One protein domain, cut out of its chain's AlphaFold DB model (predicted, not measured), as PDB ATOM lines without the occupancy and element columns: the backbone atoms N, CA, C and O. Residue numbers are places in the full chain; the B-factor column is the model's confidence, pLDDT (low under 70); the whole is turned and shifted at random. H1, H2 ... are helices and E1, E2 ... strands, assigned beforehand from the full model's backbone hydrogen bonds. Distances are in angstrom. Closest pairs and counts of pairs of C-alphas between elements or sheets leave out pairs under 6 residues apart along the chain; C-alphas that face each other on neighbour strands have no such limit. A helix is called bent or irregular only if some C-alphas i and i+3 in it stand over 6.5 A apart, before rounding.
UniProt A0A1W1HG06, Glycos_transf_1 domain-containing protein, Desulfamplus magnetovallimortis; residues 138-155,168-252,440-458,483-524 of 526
ATOM      1  N   LYS A 138      84.225 140.984  13.075       74.50
ATOM      2  CA  LYS A 138      83.264 140.802  14.180       74.50
ATOM      3  C   LYS A 138      82.854 139.345  14.394       74.50
ATOM      4  O   LYS A 138      82.531 138.976  15.512       74.50
ATOM      5  N   ASN A 139      82.966 138.523  13.351       76.06
ATOM      6  CA  ASN A 139      82.696 137.092  13.409       76.06
ATOM      7  C   ASN A 139      84.018 136.328  13.505       76.06
ATOM      8  O   ASN A 139      84.746 136.208  12.517       76.06
ATOM      9  N   PHE A 140      84.354 135.847  14.698       73.75
ATOM     10  CA  PHE A 140      85.537 135.018  14.899       73.75
ATOM     11  C   PHE A 140      85.153 133.547  14.774       73.75
ATOM     12  O   PHE A 140      84.334 133.055  15.543       73.75
ATOM     13  N   ASP A 141      85.772 132.843  13.829       85.69
ATOM     14  CA  ASP A 141      85.856 131.389  13.914       85.69
ATOM     15  C   ASP A 141      86.742 131.019  15.117       85.69
ATOM     16  O   ASP A 141      87.750 131.687  15.374       85.69
ATOM     17  N   LEU A 142      86.376 129.971  15.858       87.19
ATOM     18  CA  LEU A 142      87.157 129.460  16.988       87.19
ATOM     19  C   LEU A 142      88.589 129.138  16.565       87.19
ATOM     20  O   LEU A 142      89.543 129.463  17.272       87.19
ATOM     21  N   THR A 143      88.749 128.603  15.356       87.69
ATOM     22  CA  THR A 143      90.050 128.256  14.766       87.69
ATOM     23  C   THR A 143      90.983 129.462  14.597       87.69
ATOM     24  O   THR A 143      92.198 129.301  14.458       87.69
ATOM     25  N   HIS A 144      90.458 130.693  14.640       85.75
ATOM     26  CA  HIS A 144      91.268 131.909  14.584       85.75
ATOM     27  C   HIS A 144      91.973 132.235  15.906       85.75
ATOM     28  O   HIS A 144      92.902 133.054  15.901       85.75
ATOM     29  N   PHE A 145      91.538 131.663  17.032       87.88
ATOM     30  CA  PHE A 145      92.092 132.010  18.343       87.88
ATOM     31  C   PHE A 145      92.303 130.848  19.314       87.88
ATOM     32  O   PHE A 145      92.990 131.067  20.317       87.88
ATOM     33  N   CYS A 146      91.791 129.650  19.027       92.75
ATOM     34  CA  CYS A 146      92.083 128.442  19.788       92.75
ATOM     35  C   CYS A 146      92.297 127.205  18.902       92.75
ATOM     36  O   CYS A 146      91.875 127.164  17.746       92.75
ATOM     37  N   GLN A 147      92.955 126.194  19.465       94.44
ATOM     38  CA  GLN A 147      93.298 124.927  18.827       94.44
ATOM     39  C   GLN A 147      93.118 123.791  19.835       94.44
ATOM     40  O   GLN A 147      93.644 123.864  20.944       94.44
ATOM     41  N   ILE A 148      92.399 122.737  19.457       95.94
ATOM     42  CA  ILE A 148      92.369 121.492  20.232       95.94
ATOM     43  C   ILE A 148      93.608 120.701  19.826       95.94
ATOM     44  O   ILE A 148      93.774 120.425  18.639       95.94
ATOM     45  N   ILE A 149      94.498 120.416  20.775       95.81
ATOM     46  CA  ILE A 149      95.790 119.767  20.495       95.81
ATOM     47  C   ILE A 149      95.882 118.349  21.062       95.81
ATOM     48  O   ILE A 149      96.749 117.594  20.640       95.81
ATOM     49  N   ALA A 150      94.951 117.981  21.942       94.56
ATOM     50  CA  ALA A 150      94.643 116.605  22.323       94.56
ATOM     51  C   ALA A 150      93.123 116.490  22.536       94.56
ATOM     52  O   ALA A 150      92.534 117.422  23.106       94.56
ATOM     53  N   PRO A 151      92.468 115.410  22.082       92.19
ATOM     54  CA  PRO A 151      91.040 115.227  22.310       92.19
ATOM     55  C   PRO A 151      90.772 114.896  23.786       92.19
ATOM     56  O   PRO A 151      91.618 114.285  24.437       92.19
ATOM     57  N   PRO A 152      89.602 115.262  24.332       89.06
ATOM     58  CA  PRO A 152      89.161 114.711  25.604       89.06
ATOM     59  C   PRO A 152      88.916 113.213  25.450       89.06
ATOM     60  O   PRO A 152      88.273 112.780  24.488       89.06
ATOM     61  N   PHE A 153      89.409 112.424  26.401       81.81
ATOM     62  CA  PHE A 153      89.182 110.989  26.400       81.81
ATOM     63  C   PHE A 153      87.682 110.710  26.489       81.81
ATOM     64  O   PHE A 153      86.988 111.195  27.385       81.81
ATOM     65  N   SER A 154      87.182 109.939  25.530       67.19
ATOM     66  CA  SER A 154      85.842 109.369  25.577       67.19
ATOM     67  C   SER A 154      86.019 107.860  25.677       67.19
ATOM     68  O   SER A 154      86.668 107.296  24.790       67.19
ATOM     69  N   PRO A 155      85.498 107.195  26.723       60.06
ATOM     70  CA  PRO A 155      85.524 105.742  26.761       60.06
ATOM     71  C   PRO A 155      84.823 105.197  25.503       60.06
ATOM     72  O   PRO A 155      83.892 105.842  24.999       60.06
ATOM     73  N   THR A 168      88.768 111.216  33.837       53.69
ATOM     74  CA  THR A 168      88.491 111.581  32.463       53.69
ATOM     75  C   THR A 168      89.688 112.410  32.032       53.69
ATOM     76  O   THR A 168      89.831 113.555  32.459       53.69
ATOM     77  N   LEU A 169      90.593 111.810  31.253       74.94
ATOM     78  CA  LEU A 169      91.748 112.515  30.713       74.94
ATOM     79  C   LEU A 169      91.206 113.670  29.872       74.94
ATOM     80  O   LEU A 169      90.618 113.475  28.803       74.94
ATOM     81  N   LYS A 170      91.317 114.882  30.415       89.06
ATOM     82  CA  LYS A 170      90.881 116.095  29.736       89.06
ATOM     83  C   LYS A 170      91.624 116.227  28.416       89.06
ATOM     84  O   LYS A 170      92.789 115.856  28.302       89.06
ATOM     85  N   GLY A 171      90.958 116.817  27.429       93.81
ATOM     86  CA  GLY A 171      91.644 117.237  26.213       93.81
ATOM     87  C   GLY A 171      92.596 118.386  26.523       93.81
ATOM     88  O   GLY A 171      92.578 118.941  27.619       93.81
ATOM     89  N   VAL A 172      93.379 118.825  25.545       96.00
ATOM     90  CA  VAL A 172      94.213 120.025  25.699       96.00
ATOM     91  C   VAL A 172      93.738 121.089  24.720       96.00
ATOM     92  O   VAL A 172      93.733 120.873  23.505       96.00
ATOM     93  N   LEU A 173      93.332 122.247  25.249       96.88
ATOM     94  CA  LEU A 173      92.885 123.401  24.473       96.88
ATOM     95  C   LEU A 173      93.916 124.526  24.560       96.88
ATOM     96  O   LEU A 173      94.104 125.150  25.603       96.88
ATOM     97  N   ARG A 174      94.530 124.834  23.422       96.31
ATOM     98  CA  ARG A 174      95.455 125.951  23.241       96.31
ATOM     99  C   ARG A 174      94.696 127.225  22.857       96.31
ATOM    100  O   ARG A 174      93.908 127.194  21.917       96.31
ATOM    101  N   ILE A 175      94.960 128.360  23.503       94.25
ATOM    102  CA  ILE A 175      94.357 129.681  23.237       94.25
ATOM    103  C   ILE A 175      95.478 130.693  22.958       94.25
ATOM    104  O   ILE A 175      96.250 131.001  23.854       94.25
ATOM    105  N   PHE A 176      95.566 131.246  21.741       88.19
ATOM    106  CA  PHE A 176      96.812 131.882  21.254       88.19
ATOM    107  C   PHE A 176      96.680 133.281  20.617       88.19
ATOM    108  O   PHE A 176      97.653 133.817  20.087       88.19
ATOM    109  N   SER A 177      95.478 133.863  20.534       80.94
ATOM    110  CA  SER A 177      95.261 135.134  19.797       80.94
ATOM    111  C   SER A 177      94.383 136.133  20.543       80.94
ATOM    112  O   SER A 177      94.673 137.331  20.567       80.94
ATOM    113  N   ILE A 178      93.299 135.652  21.158       82.88
ATOM    114  CA  ILE A 178      92.297 136.493  21.828       82.88
ATOM    115  C   ILE A 178      91.967 135.927  23.223       82.88
ATOM    116  O   ILE A 178      90.798 135.709  23.532       82.88
ATOM    117  N   PRO A 179      92.962 135.670  24.095       83.00
ATOM    118  CA  PRO A 179      92.679 135.158  25.440       83.00
ATOM    119  C   PRO A 179      91.780 136.108  26.258       83.00
ATOM    120  O   PRO A 179      90.913 135.681  27.011       83.00
ATOM    121  N   TYR A 180      91.856 137.418  26.008       85.12
ATOM    122  CA  TYR A 180      90.988 138.410  26.653       85.12
ATOM    123  C   TYR A 180      89.496 138.284  26.286       85.12
ATOM    124  O   TYR A 180      88.677 138.985  26.873       85.12
ATOM    125  N   TYR A 181      89.113 137.421  25.336       85.69
ATOM    126  CA  TYR A 181      87.703 137.142  25.039       85.69
ATOM    127  C   TYR A 181      86.976 136.527  26.242       85.69
ATOM    128  O   TYR A 181      85.828 136.869  26.517       85.69
ATOM    129  N   PHE A 182      87.665 135.669  26.999       89.44
ATOM    130  CA  PHE A 182      87.092 134.977  28.153       89.44
ATOM    131  C   PHE A 182      86.980 135.856  29.399       89.44
ATOM    132  O   PHE A 182      86.253 135.502  30.323       89.44
ATOM    133  N   PHE A 183      87.618 137.031  29.407       89.12
ATOM    134  CA  PHE A 183      87.554 137.960  30.533       89.12
ATOM    135  C   PHE A 183      86.118 138.374  30.877       89.12
ATOM    136  O   PHE A 183      85.727 138.370  32.038       89.12
ATOM    137  N   SER A 184      85.301 138.682  29.866       85.62
ATOM    138  CA  SER A 184      83.897 139.060  30.073       85.62
ATOM    139  C   SER A 184      82.979 137.856  30.334       85.62
ATOM    140  O   SER A 184      81.785 138.037  30.565       85.62
ATOM    141  N   MET A 185      83.499 136.627  30.241       87.94
ATOM    142  CA  MET A 185      82.725 135.382  30.250       87.94
ATOM    143  C   MET A 185      83.432 134.260  31.045       87.94
ATOM    144  O   MET A 185      83.622 133.161  30.513       87.94
ATOM    145  N   PRO A 186      83.797 134.486  32.324       91.56
ATOM    146  CA  PRO A 186      84.562 133.515  33.116       91.56
ATOM    147  C   PRO A 186      83.826 132.179  33.298       91.56
ATOM    148  O   PRO A 186      84.446 131.121  33.294       91.56
ATOM    149  N   GLU A 187      82.493 132.191  33.360       93.38
ATOM    150  CA  GLU A 187      81.690 130.965  33.482       93.38
ATOM    151  C   GLU A 187      81.782 130.056  32.247       93.38
ATOM    152  O   GLU A 187      81.711 128.833  32.366       93.38
ATOM    153  N   ILE A 188      81.988 130.628  31.053       93.00
ATOM    154  CA  ILE A 188      82.260 129.831  29.849       93.00
ATOM    155  C   ILE A 188      83.614 129.146  29.994       93.00
ATOM    156  O   ILE A 188      83.731 127.955  29.712       93.00
ATOM    157  N   LEU A 189      84.621 129.884  30.463       94.50
ATOM    158  CA  LEU A 189      85.962 129.352  30.658       94.50
ATOM    159  C   LEU A 189      85.964 128.203  31.680       94.50
ATOM    160  O   LEU A 189      86.515 127.149  31.374       94.50
ATOM    161  N   LYS A 190      85.255 128.343  32.809       95.12
ATOM    162  CA  LYS A 190      85.047 127.260  33.792       95.12
ATOM    163  C   LYS A 190      84.357 126.033  33.198       95.12
ATOM    164  O   LYS A 190      84.655 124.901  33.557       95.12
ATOM    165  N   LYS A 191      83.404 126.215  32.281       94.50
ATOM    166  CA  LYS A 191      82.753 125.081  31.606       94.50
ATOM    167  C   LYS A 191      83.681 124.369  30.635       94.50
ATOM    168  O   LYS A 191      83.661 123.144  30.576       94.50
ATOM    169  N   ILE A 192      84.478 125.126  29.890       95.38
ATOM    170  CA  ILE A 192      85.482 124.574  28.982       95.38
ATOM    171  C   ILE A 192      86.546 123.820  29.786       95.38
ATOM    172  O   ILE A 192      86.892 122.699  29.414       95.38
ATOM    173  N   SER A 193      86.998 124.377  30.914       95.12
ATOM    174  CA  SER A 193      88.045 123.765  31.735       95.12
ATOM    175  C   SER A 193      87.639 122.420  32.330       95.12
ATOM    176  O   SER A 193      88.500 121.594  32.596       95.12
ATOM    177  N   LYS A 194      86.341 122.120  32.468       92.62
ATOM    178  CA  LYS A 194      85.872 120.780  32.874       92.62
ATOM    179  C   LYS A 194      86.209 119.683  31.865       92.62
ATOM    180  O   LYS A 194      86.320 118.529  32.256       92.62
ATOM    181  N   ARG A 195      86.356 120.023  30.580       93.38
ATOM    182  CA  ARG A 195      86.639 119.065  29.493       93.38
ATOM    183  C   ARG A 195      88.056 119.201  28.939       93.38
ATOM    184  O   ARG A 195      88.545 118.265  28.315       93.38
ATOM    185  N   TYR A 196      88.704 120.342  29.164       95.56
ATOM    186  CA  TYR A 196      90.021 120.643  28.620       95.56
ATOM    187  C   TYR A 196      90.964 121.205  29.680       95.56
ATOM    188  O   TYR A 196      90.615 122.146  30.387       95.56
ATOM    189  N   PHE A 197      92.192 120.702  29.702       95.62
ATOM    190  CA  PHE A 197      93.330 121.418  30.251       95.62
ATOM    191  C   PHE A 197      93.659 122.607  29.346       95.62
ATOM    192  O   PHE A 197      93.687 122.485  28.114       95.62
ATOM    193  N   ILE A 198      93.868 123.777  29.946       97.31
ATOM    194  CA  ILE A 198      93.995 125.033  29.208       97.31
ATOM    195  C   ILE A 198      95.472 125.400  29.054       97.31
ATOM    196  O   ILE A 198      96.209 125.502  30.033       97.31
ATOM    197  N   TYR A 199      95.880 125.653  27.811       97.31
ATOM    198  CA  TYR A 199      97.188 126.198  27.455       97.31
ATOM    199  C   TYR A 199      97.014 127.583  26.815       97.31
ATOM    200  O   TYR A 199      96.415 127.708  25.750       97.31
ATOM    201  N   VAL A 200      97.510 128.647  27.445       96.12
ATOM    202  CA  VAL A 200      97.346 130.036  26.990       96.12
ATOM    203  C   VAL A 200      98.667 130.607  26.486       96.12
ATOM    204  O   VAL A 200      99.661 130.620  27.199       96.12
ATOM    205  N   GLU A 201      98.665 131.183  25.289       93.31
ATOM    206  CA  GLU A 201      99.780 131.969  24.755       93.31
ATOM    207  C   GLU A 201      99.329 133.421  24.550       93.31
ATOM    208  O   GLU A 201      98.604 133.731  23.592       93.31
ATOM    209  N   PRO A 202      99.724 134.352  25.432       90.38
ATOM    210  CA  PRO A 202      99.446 135.763  25.217       90.38
ATOM    211  C   PRO A 202     100.217 136.283  23.996       90.38
ATOM    212  O   PRO A 202     101.329 135.857  23.700       90.38
ATOM    213  N   ALA A 203      99.633 137.245  23.281       80.81
ATOM    214  CA  ALA A 203     100.235 137.798  22.066       80.81
ATOM    215  C   ALA A 203     101.413 138.765  22.323       80.81
ATOM    216  O   ALA A 203     102.070 139.185  21.374       80.81
ATOM    217  N   ALA A 204     101.649 139.167  23.576       82.31
ATOM    218  CA  ALA A 204     102.682 140.125  23.972       82.31
ATOM    219  C   ALA A 204     103.191 139.817  25.393       82.31
ATOM    220  O   ALA A 204     102.412 139.314  26.200       82.31
ATOM    221  N   GLY A 205     104.465 140.118  25.676       76.94
ATOM    222  CA  GLY A 205     105.113 139.995  26.993       76.94
ATOM    223  C   GLY A 205     104.764 141.121  27.974       76.94
ATOM    224  O   GLY A 205     103.767 141.809  27.774       76.94
ATOM    225  N   ILE A 206     105.574 141.344  29.016       72.31
ATOM    226  CA  ILE A 206     105.349 142.296  30.137       72.31
ATOM    227  C   ILE A 206     104.004 142.038  30.851       72.31
ATOM    228  O   ILE A 206     103.226 142.942  31.161       72.31
ATOM    229  N   ASN A 207     103.658 140.772  31.056       77.31
ATOM    230  CA  ASN A 207     102.296 140.337  31.368       77.31
ATOM    231  C   ASN A 207     101.720 140.843  32.705       77.31
ATOM    232  O   ASN A 207     100.519 140.692  32.916       77.31
ATOM    233  N   PHE A 208     102.493 141.524  33.558       79.06
ATOM    234  CA  PHE A 208     101.946 142.221  34.733       79.06
ATOM    235  C   PHE A 208     100.898 143.283  34.373       79.06
ATOM    236  O   PHE A 208      99.990 143.553  35.148       79.06
ATOM    237  N   ARG A 209     100.963 143.840  33.156       80.81
ATOM    238  CA  ARG A 209      99.972 144.797  32.618       80.81
ATOM    239  C   ARG A 209      98.708 144.125  32.076       80.81
ATOM    240  O   ARG A 209      97.861 144.780  31.452       80.81
ATOM    241  N   HIS A 210      98.660 142.801  32.153       81.62
ATOM    242  CA  HIS A 210      97.597 141.958  31.636       81.62
ATOM    243  C   HIS A 210      96.879 141.263  32.792       81.62
ATOM    244  O   HIS A 210      96.644 140.058  32.743       81.62
ATOM    245  N   GLU A 211      96.485 142.032  33.809       87.38
ATOM    246  CA  GLU A 211      95.802 141.533  35.008       87.38
ATOM    247  C   GLU A 211      94.520 140.747  34.664       87.38
ATOM    248  O   GLU A 211      94.085 139.885  35.422       87.38
ATOM    249  N   TRP A 212      93.945 140.960  33.478       89.56
ATOM    250  CA  TRP A 212      92.776 140.250  32.959       89.56
ATOM    251  C   TRP A 212      93.036 138.775  32.664       89.56
ATOM    252  O   TRP A 212      92.084 138.011  32.523       89.56
ATOM    253  N   LEU A 213      94.301 138.354  32.598       93.69
ATOM    254  CA  LEU A 213      94.676 136.944  32.544       93.69
ATOM    255  C   LEU A 213      94.350 136.208  33.852       93.69
ATOM    256  O   LEU A 213      94.247 134.983  33.830       93.69
ATOM    257  N   ARG A 214      94.078 136.915  34.959       94.62
ATOM    258  CA  ARG A 214      93.693 136.289  36.236       94.62
ATOM    259  C   ARG A 214      92.457 135.399  36.154       94.62
ATOM    260  O   ARG A 214      92.322 134.480  36.947       94.62
ATOM    261  N   VAL A 215      91.575 135.620  35.175       95.00
ATOM    262  CA  VAL A 215      90.396 134.756  34.977       95.00
ATOM    263  C   VAL A 215      90.778 133.304  34.679       95.00
ATOM    264  O   VAL A 215      89.979 132.410  34.929       95.00
ATOM    265  N   TYR A 216      91.988 133.070  34.161       95.69
ATOM    266  CA  TYR A 216      92.540 131.735  33.943       95.69
ATOM    267  C   TYR A 216      93.094 131.115  35.229       95.69
ATOM    268  O   TYR A 216      92.939 129.921  35.433       95.69
ATOM    269  N   ALA A 217      93.690 131.921  36.109       94.00
ATOM    270  CA  ALA A 217      94.180 131.470  37.413       94.00
ATOM    271  C   ALA A 217      93.051 131.116  38.398       94.00
ATOM    272  O   ALA A 217      93.267 130.374  39.348       94.00
ATOM    273  N   ALA A 218      91.840 131.627  38.159       93.88
ATOM    274  CA  ALA A 218      90.643 131.338  38.950       93.88
ATOM    275  C   ALA A 218      89.940 130.016  38.565       93.88
ATOM    276  O   ALA A 218      88.797 129.784  38.966       93.88
ATOM    277  N   LEU A 219      90.562 129.180  37.727       95.31
ATOM    278  CA  LEU A 219      90.038 127.860  37.382       95.31
ATOM    279  C   LEU A 219      90.414 126.828  38.452       95.31
ATOM    280  O   LEU A 219      91.425 126.965  39.131       95.31
ATOM    281  N   ASP A 220      89.596 125.778  38.566       92.50
ATOM    282  CA  ASP A 220      89.800 124.706  39.553       92.50
ATOM    283  C   ASP A 220      91.120 123.946  39.335       92.50
ATOM    284  O   ASP A 220      91.711 123.432  40.281       92.50
ATOM    285  N   GLU A 221      91.585 123.886  38.085       91.88
ATOM    286  CA  GLU A 221      92.854 123.275  37.705       91.88
ATOM    287  C   GLU A 221      93.857 124.317  37.219       91.88
ATOM    288  O   GLU A 221      93.452 125.336  36.644       91.88
ATOM    289  N   PRO A 222      95.165 124.041  37.380       95.44
ATOM    290  CA  PRO A 222      96.196 124.923  36.873       95.44
ATOM    291  C   PRO A 222      96.089 125.160  35.364       95.44
ATOM    292  O   PRO A 222      95.715 124.276  34.592       95.44
ATOM    293  N   VAL A 223      96.491 126.351  34.930       97.06
ATOM    294  CA  VAL A 223      96.587 126.715  33.512       97.06
ATOM    295  C   VAL A 223      98.046 126.822  33.104       97.06
ATOM    296  O   VAL A 223      98.838 127.483  33.778       97.06
ATOM    297  N   LEU A 224      98.400 126.221  31.967       97.88
ATOM    298  CA  LEU A 224      99.727 126.373  31.376       97.88
ATOM    299  C   LEU A 224      99.800 127.668  30.561       97.88
ATOM    300  O   LEU A 224      98.973 127.899  29.683       97.88
ATOM    301  N   PHE A 225     100.823 128.483  30.790       97.69
ATOM    302  CA  PHE A 225     101.098 129.707  30.040       97.69
ATOM    303  C   PHE A 225     102.378 129.588  29.207       97.69
ATOM    304  O   PHE A 225     103.448 129.291  29.735       97.69
ATOM    305  N   GLY A 226     102.275 129.862  27.906       97.00
ATOM    306  CA  GLY A 226     103.398 129.896  26.967       97.00
ATOM    307  C   GLY A 226     104.027 131.281  26.886       97.00
ATOM    308  O   GLY A 226     103.462 132.195  26.273       97.00
ATOM    309  N   LEU A 227     105.175 131.450  27.540       96.25
ATOM    310  CA  LEU A 227     105.822 132.736  27.799       96.25
ATOM    311  C   LEU A 227     107.319 132.644  27.494       96.25
ATOM    312  O   LEU A 227     108.085 132.009  28.220       96.25
ATOM    313  N   SER A 228     107.753 133.318  26.433       95.62
ATOM    314  CA  SER A 228     109.126 133.186  25.943       95.62
ATOM    315  C   SER A 228     110.159 133.825  26.879       95.62
ATOM    316  O   SER A 228     111.210 133.231  27.112       95.62
ATOM    317  N   SER A 229     109.881 134.978  27.497       95.06
ATOM    318  CA  SER A 229     110.863 135.596  28.403       95.06
ATOM    319  C   SER A 229     110.894 134.945  29.796       95.06
ATOM    320  O   SER A 229     109.838 134.594  30.333       95.06
ATOM    321  N   PRO A 230     112.082 134.813  30.419       94.31
ATOM    322  CA  PRO A 230     112.201 134.431  31.827       94.31
ATOM    323  C   PRO A 230     111.452 135.375  32.777       94.31
ATOM    324  O   PRO A 230     110.779 134.902  33.685       94.31
ATOM    325  N   GLU A 231     111.504 136.686  32.522       92.94
ATOM    326  CA  GLU A 231     110.802 137.726  33.294       92.94
ATOM    327  C   GLU A 231     109.289 137.470  33.360       92.94
ATOM    328  O   GLU A 231     108.704 137.402  34.441       92.94
ATOM    329  N   ASP A 232     108.649 137.267  32.201       94.69
ATOM    330  CA  ASP A 232     107.214 136.989  32.139       94.69
ATOM    331  C   ASP A 232     106.868 135.675  32.836       94.69
ATOM    332  O   ASP A 232     105.857 135.602  33.537       94.69
ATOM    333  N   ARG A 233     107.699 134.639  32.656       95.88
ATOM    334  CA  ARG A 233     107.505 133.345  33.322       95.88
ATOM    335  C   ARG A 233     107.600 133.460  34.830       95.88
ATOM    336  O   ARG A 233     106.768 132.878  35.513       95.88
ATOM    337  N   GLN A 234     108.574 134.200  35.345       94.62
ATOM    338  CA  GLN A 234     108.743 134.393  36.780       94.62
ATOM    339  C   GLN A 234     107.535 135.123  37.372       94.62
ATOM    340  O   GLN A 234     106.947 134.654  38.346       94.62
ATOM    341  N   PHE A 235     107.109 136.230  36.756       94.69
ATOM    342  CA  PHE A 235     105.959 136.986  37.244       94.69
ATOM    343  C   PHE A 235     104.656 136.171  37.173       94.69
ATOM    344  O   PHE A 235     103.925 136.078  38.161       94.69
ATOM    345  N   ILE A 236     104.358 135.555  36.026       95.62
ATOM    346  CA  ILE A 236     103.112 134.799  35.828       95.62
ATOM    347  C   ILE A 236     103.122 133.474  36.596       95.62
ATOM    348  O   ILE A 236     102.099 133.084  37.149       95.62
ATOM    349  N   GLY A 237     104.275 132.818  36.709       96.12
ATOM    350  CA  GLY A 237     104.453 131.611  37.515       96.12
ATOM    351  C   GLY A 237     104.316 131.849  39.020       96.12
ATOM    352  O   GLY A 237     104.052 130.905  39.752       96.12
ATOM    353  N   SER A 238     104.433 133.096  39.490       96.00
ATOM    354  CA  SER A 238     104.145 133.440  40.891       96.00
ATOM    355  C   SER A 238     102.647 133.493  41.221       96.00
ATOM    356  O   SER A 238     102.276 133.661  42.383       96.00
ATOM    357  N   GLN A 239     101.768 133.392  40.220       96.62
ATOM    358  CA  GLN A 239     100.323 133.452  40.421       96.62
ATOM    359  C   GLN A 239      99.778 132.063  40.775       96.62
ATOM    360  O   GLN A 239     100.153 131.054  40.177       96.62
ATOM    361  N   LYS A 240      98.856 131.999  41.741       95.25
ATOM    362  CA  LYS A 240      98.201 130.743  42.132       95.25
ATOM    363  C   LYS A 240      97.493 130.109  40.926       95.25
ATOM    364  O   LYS A 240      96.847 130.813  40.160       95.25
ATOM    365  N   GLY A 241      97.585 128.785  40.784       95.06
ATOM    366  CA  GLY A 241      96.906 128.057  39.702       95.06
ATOM    367  C   GLY A 241      97.543 128.255  38.323       95.06
ATOM    368  O   GLY A 241      96.883 128.063  37.304       95.06
ATOM    369  N   VAL A 242      98.817 128.651  38.266       96.88
ATOM    370  CA  VAL A 242      99.527 128.889  37.007       96.88
ATOM    371  C   VAL A 242     100.786 128.038  36.906       96.88
ATOM    372  O   VAL A 242     101.555 127.908  37.853       96.88
ATOM    373  N   ILE A 243     101.006 127.488  35.715       97.06
ATOM    374  CA  ILE A 243     102.234 126.809  35.298       97.06
ATOM    375  C   ILE A 243     102.756 127.553  34.071       97.06
ATOM    376  O   ILE A 243     101.971 128.103  33.297       97.06
ATOM    377  N   THR A 244     104.068 127.577  33.848       97.56
ATOM    378  CA  THR A 244     104.647 128.266  32.687       97.56
ATOM    379  C   THR A 244     105.550 127.358  31.860       97.56
ATOM    380  O   THR A 244     106.124 126.394  32.358       97.56
ATOM    381  N   THR A 245     105.675 127.673  30.572       97.56
ATOM    382  CA  THR A 245     106.655 127.090  29.651       97.56
ATOM    383  C   THR A 245     107.321 128.201  28.847       97.56
ATOM    384  O   THR A 245     106.721 129.251  28.619       97.56
ATOM    385  N   SER A 246     108.568 127.985  28.417       96.56
ATOM    386  CA  SER A 246     109.303 128.927  27.564       96.56
ATOM    387  C   SER A 246     108.820 128.945  26.115       96.56
ATOM    388  O   SER A 246     109.240 129.802  25.342       96.56
ATOM    389  N   LEU A 247     107.967 127.992  25.737       96.12
ATOM    390  CA  LEU A 247     107.431 127.883  24.388       96.12
ATOM    391  C   LEU A 247     106.363 128.946  24.142       96.12
ATOM    392  O   LEU A 247     105.491 129.181  24.978       96.12
ATOM    393  N   ALA A 248     106.412 129.558  22.969       93.56
ATOM    394  CA  ALA A 248     105.451 130.535  22.502       93.56
ATOM    395  C   ALA A 248     105.173 130.347  21.004       93.56
ATOM    396  O   ALA A 248     105.736 129.500  20.310       93.56
ATOM    397  N   HIS A 249     104.281 131.178  20.469       90.75
ATOM    398  CA  HIS A 249     103.775 131.011  19.109       90.75
ATOM    399  C   HIS A 249     104.864 130.993  18.013       90.75
ATOM    400  O   HIS A 249     104.644 130.379  16.965       90.75
ATOM    401  N   GLY A 250     106.000 131.670  18.224       92.31
ATOM    402  CA  GLY A 250     107.123 131.727  17.285       92.31
ATOM    403  C   GLY A 250     107.916 130.424  17.172       92.31
ATOM    404  O   GLY A 250     108.402 130.121  16.081       92.31
ATOM    405  N   ASP A 251     107.972 129.625  18.241       95.06
ATOM    406  CA  ASP A 251     108.752 128.382  18.307       95.06
ATOM    407  C   ASP A 251     108.230 127.318  17.329       95.06
ATOM    408  O   ASP A 251     108.991 126.546  16.750       95.06
ATOM    409  N   TYR A 252     106.926 127.320  17.046       95.00
ATOM    410  CA  TYR A 252     106.265 126.323  16.197       95.00
ATOM    411  C   TYR A 252     106.401 126.590  14.684       95.00
ATOM    412  O   TYR A 252     105.539 126.194  13.898       95.00
ATOM    413  N   ILE A 440     108.397 120.584  15.103       92.81
ATOM    414  CA  ILE A 440     108.668 119.238  15.631       92.81
ATOM    415  C   ILE A 440     109.241 119.301  17.052       92.81
ATOM    416  O   ILE A 440     108.665 118.717  17.973       92.81
ATOM    417  N   ASN A 441     110.352 120.018  17.245       95.88
ATOM    418  CA  ASN A 441     111.043 120.070  18.536       95.88
ATOM    419  C   ASN A 441     110.183 120.760  19.600       95.88
ATOM    420  O   ASN A 441     110.061 120.255  20.715       95.88
ATOM    421  N   SER A 442     109.505 121.847  19.232       96.50
ATOM    422  CA  SER A 442     108.646 122.609  20.145       96.50
ATOM    423  C   SER A 442     107.384 121.839  20.531       96.50
ATOM    424  O   SER A 442     106.967 121.886  21.686       96.50
ATOM    425  N   THR A 443     106.784 121.079  19.604       96.50
ATOM    426  CA  THR A 443     105.671 120.172  19.945       96.50
ATOM    427  C   THR A 443     106.150 119.092  20.911       96.50
ATOM    428  O   THR A 443     105.507 118.867  21.932       96.50
ATOM    429  N   ARG A 444     107.300 118.458  20.645       96.19
ATOM    430  CA  ARG A 444     107.866 117.434  21.537       96.19
ATOM    431  C   ARG A 444     108.146 117.993  22.934       96.19
ATOM    432  O   ARG A 444     107.800 117.356  23.925       96.19
ATOM    433  N   ALA A 445     108.736 119.184  23.013       97.06
ATOM    434  CA  ALA A 445     109.013 119.860  24.274       97.06
ATOM    435  C   ALA A 445     107.722 120.185  25.044       97.06
ATOM    436  O   ALA A 445     107.659 119.913  26.241       97.06
ATOM    437  N   LEU A 446     106.682 120.689  24.366       96.94
ATOM    438  CA  LEU A 446     105.380 120.943  24.990       96.94
ATOM    439  C   LEU A 446     104.736 119.646  25.486       96.94
ATOM    440  O   LEU A 446     104.238 119.602  26.605       96.94
ATOM    441  N   ASN A 447     104.770 118.588  24.675       95.75
ATOM    442  CA  ASN A 447     104.219 117.288  25.044       95.75
ATOM    443  C   ASN A 447     104.882 116.739  26.312       95.75
ATOM    444  O   ASN A 447     104.194 116.221  27.182       95.75
ATOM    445  N   ARG A 448     106.203 116.906  26.450       95.56
ATOM    446  CA  ARG A 448     106.929 116.543  27.672       95.56
ATOM    447  C   ARG A 448     106.447 117.345  28.886       95.56
ATOM    448  O   ARG A 448     106.147 116.734  29.900       95.56
ATOM    449  N   VAL A 449     106.311 118.668  28.765       95.38
ATOM    450  CA  VAL A 449     105.791 119.521  29.857       95.38
ATOM    451  C   VAL A 449     104.388 119.080  30.284       95.38
ATOM    452  O   VAL A 449     104.095 119.004  31.474       95.38
ATOM    453  N   LEU A 450     103.522 118.759  29.319       93.25
ATOM    454  CA  LEU A 450     102.179 118.257  29.603       93.25
ATOM    455  C   LEU A 450     102.240 116.898  30.309       93.25
ATOM    456  O   LEU A 450     101.639 116.759  31.369       93.25
ATOM    457  N   LYS A 451     103.008 115.933  29.786       90.62
ATOM    458  CA  LYS A 451     103.209 114.616  30.416       90.62
ATOM    459  C   LYS A 451     103.688 114.748  31.860       90.62
ATOM    460  O   LYS A 451     103.070 114.175  32.746       90.62
ATOM    461  N   GLU A 452     104.729 115.541  32.106       89.81
ATOM    462  CA  GLU A 452     105.258 115.796  33.452       89.81
ATOM    463  C   GLU A 452     104.175 116.350  34.390       89.81
ATOM    464  O   GLU A 452     104.006 115.852  35.505       89.81
ATOM    465  N   HIS A 453     103.393 117.331  33.925       88.56
ATOM    466  CA  HIS A 453     102.310 117.909  34.717       88.56
ATOM    467  C   HIS A 453     101.217 116.888  35.045       88.56
ATOM    468  O   HIS A 453     100.872 116.715  36.221       88.56
ATOM    469  N   PHE A 454     100.697 116.192  34.036       85.25
ATOM    470  CA  PHE A 454      99.663 115.186  34.234       85.25
ATOM    471  C   PHE A 454     100.173 114.090  35.168       85.25
ATOM    472  O   PHE A 454      99.574 113.879  36.221       85.25
ATOM    473  N   SER A 455     101.336 113.496  34.887       82.69
ATOM    474  CA  SER A 455     101.938 112.471  35.747       82.69
ATOM    475  C   SER A 455     102.137 112.935  37.191       82.69
ATOM    476  O   SER A 455     101.948 112.129  38.092       82.69
ATOM    477  N   SER A 456     102.484 114.202  37.449       81.19
ATOM    478  CA  SER A 456     102.610 114.724  38.822       81.19
ATOM    479  C   SER A 456     101.267 114.861  39.552       81.19
ATOM    480  O   SER A 456     101.188 114.553  40.736       81.19
ATOM    481  N   THR A 457     100.209 115.257  38.840       75.25
ATOM    482  CA  THR A 457      98.868 115.495  39.405       75.25
ATOM    483  C   THR A 457      98.148 114.179  39.718       75.25
ATOM    484  O   THR A 457      97.416 114.075  40.699       75.25
ATOM    485  N   PHE A 458      98.400 113.141  38.915       64.50
ATOM    486  CA  PHE A 458      97.839 111.801  39.112       64.50
ATOM    487  C   PHE A 458      98.401 111.056  40.328       64.50
ATOM    488  O   PHE A 458      97.759 110.127  40.807       64.50
ATOM    489  N   SER A 483      98.589 105.278  28.170       62.78
ATOM    490  CA  SER A 483      97.341 106.020  28.446       62.78
ATOM    491  C   SER A 483      97.376 107.487  27.998       62.78
ATOM    492  O   SER A 483      96.325 108.076  27.730       62.78
ATOM    493  N   TRP A 484      98.565 108.089  27.867       75.81
ATOM    494  CA  TRP A 484      98.700 109.454  27.364       75.81
ATOM    495  C   TRP A 484      98.668 109.482  25.837       75.81
ATOM    496  O   TRP A 484      99.529 108.915  25.165       75.81
ATOM    497  N   GLN A 485      97.724 110.238  25.280       81.69
ATOM    498  CA  GLN A 485      97.748 110.565  23.864       81.69
ATOM    499  C   GLN A 485      98.632 111.791  23.625       81.69
ATOM    500  O   GLN A 485      98.316 112.895  24.068       81.69
ATOM    501  N   ASP A 486      99.723 111.599  22.882       90.31
ATOM    502  CA  ASP A 486     100.596 112.692  22.458       90.31
ATOM    503  C   ASP A 486      99.808 113.799  21.742       90.31
ATOM    504  O   ASP A 486      98.911 113.535  20.931       90.31
ATOM    505  N   ILE A 487     100.173 115.055  22.016       94.62
ATOM    506  CA  ILE A 487      99.574 116.192  21.315       94.62
ATOM    507  C   ILE A 487      99.900 116.148  19.819       94.62
ATOM    508  O   ILE A 487     100.968 115.694  19.395       94.62
ATOM    509  N   VAL A 488      99.000 116.689  19.001       94.56
ATOM    510  CA  VAL A 488      99.248 116.795  17.559       94.56
ATOM    511  C   VAL A 488     100.361 117.807  17.245       94.56
ATOM    512  O   VAL A 488     100.524 118.793  17.971       94.56
ATOM    513  N   PRO A 489     101.101 117.628  16.136       92.88
ATOM    514  CA  PRO A 489     102.114 118.584  15.703       92.88
ATOM    515  C   PRO A 489     101.548 119.984  15.437       92.88
ATOM    516  O   PRO A 489     100.620 120.175  14.641       92.88
ATOM    517  N   LEU A 490     102.145 120.980  16.090       93.19
ATOM    518  CA  LEU A 490     101.693 122.369  16.055       93.19
ATOM    519  C   LEU A 490     102.467 123.192  15.036       93.19
ATOM    520  O   LEU A 490     103.670 123.005  14.871       93.19
ATOM    521  N   THR A 491     101.812 124.179  14.429       91.56
ATOM    522  CA  THR A 491     102.479 125.178  13.592       91.56
ATOM    523  C   THR A 491     102.216 126.607  14.058       91.56
ATOM    524  O   THR A 491     101.304 126.896  14.838       91.56
ATOM    525  N   SER A 492     103.037 127.543  13.586       85.50
ATOM    526  CA  SER A 492     102.839 128.981  13.815       85.50
ATOM    527  C   SER A 492     101.999 129.647  12.710       85.50
ATOM    528  O   SER A 492     101.643 130.827  12.825       85.50
ATOM    529  N   SER A 493     101.717 128.932  11.609       76.81
ATOM    530  CA  SER A 493     101.094 129.430  10.369       76.81
ATOM    531  C   SER A 493      99.776 128.721  10.038       76.81
ATOM    532  O   SER A 493      99.466 127.673  10.580       76.81
ATOM    533  N   GLY A 494      99.029 129.259   9.066       69.25
ATOM    534  CA  GLY A 494      97.934 128.530   8.416       69.25
ATOM    535  C   GLY A 494      96.587 128.568   9.140       69.25
ATOM    536  O   GLY A 494      96.436 129.166  10.207       69.25
ATOM    537  N   PHE A 495      95.587 127.971   8.489       63.66
ATOM    538  CA  PHE A 495      94.248 127.776   9.041       63.66
ATOM    539  C   PHE A 495      94.309 126.683  10.118       63.66
ATOM    540  O   PHE A 495      94.862 125.616   9.872       63.66
ATOM    541  N   GLY A 496      93.822 126.966  11.328       70.88
ATOM    542  CA  GLY A 496      93.816 126.013  12.448       70.88
ATOM    543  C   GLY A 496      95.176 125.703  13.098       70.88
ATOM    544  O   GLY A 496      95.182 125.140  14.185       70.88
ATOM    545  N   ARG A 497      96.312 126.108  12.503       85.06
ATOM    546  CA  ARG A 497      97.679 125.928  13.054       85.06
ATOM    547  C   ARG A 497      98.089 124.470  13.320       85.06
ATOM    548  O   ARG A 497      98.895 124.185  14.208       85.06
ATOM    549  N   TYR A 498      97.526 123.549  12.547       90.75
ATOM    550  CA  TYR A 498      97.907 122.139  12.543       90.75
ATOM    551  C   TYR A 498      98.968 121.893  11.474       90.75
ATOM    552  O   TYR A 498      98.874 122.450  10.378       90.75
ATOM    553  N   ALA A 499      99.965 121.052  11.766       87.81
ATOM    554  CA  ALA A 499     100.945 120.670  10.745       87.81
ATOM    555  C   ALA A 499     100.343 119.723   9.701       87.81
ATOM    556  O   ALA A 499     100.770 119.727   8.549       87.81
ATOM    557  N   ARG A 500      99.341 118.932  10.102       89.50
ATOM    558  CA  ARG A 500      98.602 118.001   9.246       89.50
ATOM    559  C   ARG A 500      97.147 118.441   9.178       89.50
ATOM    560  O   ARG A 500      96.543 118.768  10.198       89.50
ATOM    561  N   LYS A 501      96.571 118.467   7.980       88.31
ATOM    562  CA  LYS A 501      95.183 118.914   7.785       88.31
ATOM    563  C   LYS A 501      94.188 117.937   8.419       88.31
ATOM    564  O   LYS A 501      93.134 118.350   8.894       88.31
ATOM    565  N   GLU A 502      94.549 116.663   8.454       93.00
ATOM    566  CA  GLU A 502      93.762 115.557   8.997       93.00
ATOM    567  C   GLU A 502      93.502 115.740  10.495       93.00
ATOM    568  O   GLU A 502      92.412 115.425  10.963       93.00
ATOM    569  N   ASP A 503      94.452 116.327  11.233       92.44
ATOM    570  CA  ASP A 503      94.285 116.608  12.663       92.44
ATOM    571  C   ASP A 503      93.091 117.548  12.902       92.44
ATOM    572  O   ASP A 503      92.301 117.327  13.815       92.44
ATOM    573  N   TYR A 504      92.886 118.552  12.042       92.19
ATOM    574  CA  TYR A 504      91.714 119.423  12.144       92.19
ATOM    575  C   TYR A 504      90.400 118.671  11.895       92.19
ATOM    576  O   TYR A 504      89.442 118.858  12.646       92.19
ATOM    577  N   GLU A 505      90.343 117.818  10.868       93.25
ATOM    578  CA  GLU A 505      89.132 117.033  10.592       93.25
ATOM    579  C   GLU A 505      88.827 116.063  11.742       93.25
ATOM    580  O   GLU A 505      87.667 115.944  12.138       93.25
ATOM    581  N   ASN A 506      89.856 115.476  12.365       92.56
ATOM    582  CA  ASN A 506      89.715 114.645  13.564       92.56
ATOM    583  C   ASN A 506      89.150 115.430  14.762       92.56
ATOM    584  O   ASN A 506      88.471 114.853  15.612       92.56
ATOM    585  N   PHE A 507      89.386 116.747  14.831       94.25
ATOM    586  CA  PHE A 507      88.888 117.599  15.914       94.25
ATOM    587  C   PHE A 507      87.561 118.309  15.636       94.25
ATOM    588  O   PHE A 507      87.050 119.031  16.495       94.25
ATOM    589  N   LYS A 508      86.971 118.117  14.458       93.50
ATOM    590  CA  LYS A 508      85.820 118.898  13.989       93.50
ATOM    591  C   LYS A 508      84.588 118.793  14.887       93.50
ATOM    592  O   LYS A 508      83.968 119.816  15.188       93.50
ATOM    593  N   GLU A 509      84.254 117.592  15.358       94.12
ATOM    594  CA  GLU A 509      83.124 117.413  16.281       94.12
ATOM    595  C   GLU A 509      83.404 118.057  17.647       94.12
ATOM    596  O   GLU A 509      82.538 118.739  18.190       94.12
ATOM    597  N   TYR A 510      84.639 117.988  18.149       94.31
ATOM    598  CA  TYR A 510      85.020 118.677  19.386       94.31
ATOM    599  C   TYR A 510      84.967 120.207  19.247       94.31
ATOM    600  O   TYR A 510      84.533 120.903  20.168       94.31
ATOM    601  N   PHE A 511      85.332 120.757  18.085       94.44
ATOM    602  CA  PHE A 511      85.141 122.182  17.797       94.44
ATOM    603  C   PHE A 511      83.663 122.571  17.754       94.44
ATOM    604  O   PHE A 511      83.300 123.639  18.248       94.44
ATOM    605  N   LYS A 512      82.798 121.722  17.197       94.19
ATOM    606  CA  LYS A 512      81.345 121.939  17.185       94.19
ATOM    607  C   LYS A 512      80.773 121.933  18.603       94.19
ATOM    608  O   LYS A 512      79.981 122.810  18.939       94.19
ATOM    609  N   GLU A 513      81.211 121.016  19.461       93.62
ATOM    610  CA  GLU A 513      80.861 121.003  20.888       93.62
ATOM    611  C   GLU A 513      81.338 122.265  21.620       93.62
ATOM    612  O   GLU A 513      80.571 122.891  22.360       93.62
ATOM    613  N   LEU A 514      82.592 122.669  21.392       93.81
ATOM    614  CA  LEU A 514      83.171 123.878  21.975       93.81
ATOM    615  C   LEU A 514      82.399 125.126  21.528       93.81
ATOM    616  O   LEU A 514      82.044 125.969  22.353       93.81
ATOM    617  N   LYS A 515      82.061 125.209  20.239       92.75
ATOM    618  CA  LYS A 515      81.241 126.279  19.665       92.75
ATOM    619  C   LYS A 515      79.855 126.319  20.292       92.75
ATOM    620  O   LYS A 515      79.455 127.374  20.771       92.75
ATOM    621  N   ASN A 516      79.174 125.180  20.389       92.25
ATOM    622  CA  ASN A 516      77.873 125.084  21.052       92.25
ATOM    623  C   ASN A 516      77.949 125.542  22.516       92.25
ATOM    624  O   ASN A 516      77.040 126.211  23.009       92.25
ATOM    625  N   THR A 517      79.037 125.207  23.215       91.19
ATOM    626  CA  THR A 517      79.277 125.653  24.595       91.19
ATOM    627  C   THR A 517      79.409 127.173  24.668       91.19
ATOM    628  O   THR A 517      78.800 127.792  25.534       91.19
ATOM    629  N   ILE A 518      80.141 127.794  23.742       89.62
ATOM    630  CA  ILE A 518      80.323 129.252  23.703       89.62
ATOM    631  C   ILE A 518      79.028 129.970  23.283       89.62
ATOM    632  O   ILE A 518      78.641 130.958  23.911       89.62
ATOM    633  N   GLU A 519      78.318 129.479  22.264       88.12
ATOM    634  CA  GLU A 519      77.102 130.107  21.721       88.12
ATOM    635  C   GLU A 519      75.934 130.082  22.710       88.12
ATOM    636  O   GLU A 519      75.303 131.117  22.932       88.12
ATOM    637  N   ARG A 520      75.697 128.949  23.388       83.81
ATOM    638  CA  ARG A 520      74.650 128.830  24.426       83.81
ATOM    639  C   ARG A 520      74.805 129.858  25.548       83.81
ATOM    640  O   ARG A 520      73.824 130.236  26.182       83.81
ATOM    641  N   PHE A 521      76.033 130.300  25.797       72.88
ATOM    642  CA  PHE A 521      76.348 131.292  26.818       72.88
ATOM    643  C   PHE A 521      76.396 132.725  26.280       72.88
ATOM    644  O   PHE A 521      76.103 133.655  27.028       72.88
ATOM    645  N   SER A 522      76.712 132.901  24.995       66.50
ATOM    646  CA  SER A 522      76.805 134.218  24.352       66.50
ATOM    647  C   SER A 522      75.430 134.806  24.011       66.50
ATOM    648  O   SER A 522      75.242 136.011  24.145       66.50
ATOM    649  N   ILE A 523      74.447 133.969  23.648       50.50
ATOM    650  CA  ILE A 523      73.079 134.395  23.271       50.50
ATOM    651  C   ILE A 523      72.333 135.101  24.420       50.50
ATOM    652  O   ILE A 523      71.389 135.842  24.180       50.50
ATOM    653  N   ASN A 524      72.782 134.930  25.663       39.97
ATOM    654  CA  ASN A 524      72.106 135.482  26.835       39.97
ATOM    655  C   ASN A 524      72.757 136.759  27.407       39.97
ATOM    656  O   ASN A 524      72.282 137.233  28.440       39.97
TER     657      ASN A 524
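This is residues 138 to 155, 168 to 252, 440 to 458 and 483 to 524 of the 526 residues of the protein "Glycos_transf_1 domain-containing protein" of Desulfamplus magnetovallimortis (UniProt A0A1W1HG06). A strongly twisted sheet of five strands runs through the middle, with H2, H3 and H4 over one face and the long helix H5 slanting over the other, three layers in all. H7 and the short H6 run past the sheet's E1 end, and H7 packs on H2. The printed part has 164 residues with seven named helices and five named strands, in the order E1 E2 H1 H2 E3 H3 E4 H4 E5 H5 H6 H7. The sheet is mixed, in the order E1 E2 E3 E4 E5, and the class is mixed, helices and strands. The whole is compact and rounded, with a radius of gyration of the C-alphas of 14.9 A and spans of 39 by 38 by 34 A.

E1, residues 146 to 150, begins at C-alpha 146 (92.083, 128.442, 19.788). E2 is residues 171 to 175, 13.1 A long. H1 is residues 179 to 184, H2 186 to 193, E3 196 to 200, H3 211 to 217, E4 223 to 226, H4 230 to 237 and E5 242 to 245. H1 is irregular, but only just: C-alphas 181 and 184 are 6.6 A apart. H5, residues 440 to 458, spans 26.9 A from C-alpha 440 (108.668, 119.238, 15.631). H6 is residues 501 to 506. H7, residues 508 to 522, spans 20.6 A and ends at C-alpha 522 (76.805, 134.218, 24.352).

E1 and E2 are antiparallel, with N 147 and O 174 2.8 A apart, within hydrogen-bond range. E2 and E3 are parallel (N 175 to O 199, 2.8 A), as are E3 and E4 (N 200 to O 224, 2.8 A) and E4 and E5 (N 225 to O 243, 2.8 A). E2, H1 H2, E3; E3, H3, E4; and E4, H4, E5 are strand-helix-strand units, parallel neighbour strands with helices between, each with a right-handed crossover. H3 is over E4 and runs along the strands, at 11 degrees on the local plane. H4 is over E5; the C-alphas of Gly 237 and Ile 243 are their closest, 5.7 A. H5, on the opposite face from H3, runs slantwise at 52 degrees to E3 on the local plane. H1 touches H3 about perpendicular, 90 degrees, closest at the C-alphas of Phe 183 and Val 215, 6.2 A. H2 touches H7 at a shallow tilt of 20 degrees, opposite ways, closest at the C-alphas of Ile 188 and Ile 518, 6.5 A. H6 and H7 only graze the sheet. Every O i to N i+4 pair is within hydrogen-bond range in H2, H4, H5 and H6, against 10 of 11 in H7, 0 of 2 in H1 and 0 of 3 in H3; O i to N i+3 pairs within range are 2 of 3 in H1 and 3 of 4 in H3.

The C-alphas of Asn 441 and Asn 524, the two farthest apart, are 42.7 A apart. Three cuts leave gaps of 8.7 A between C-alphas 155 and 168, 7.5 A between 252 and 440, and 12.1 A between 458 and 483. Of the links that are printed whole, E3 to H3 is short and the others are tight. Residues 483 to 500 hold no named element. The mean pLDDT of the printed part is 88.9; under 70 are residues 154 to 155, 168, 458, 483, 494 to 495 and 522 to 524.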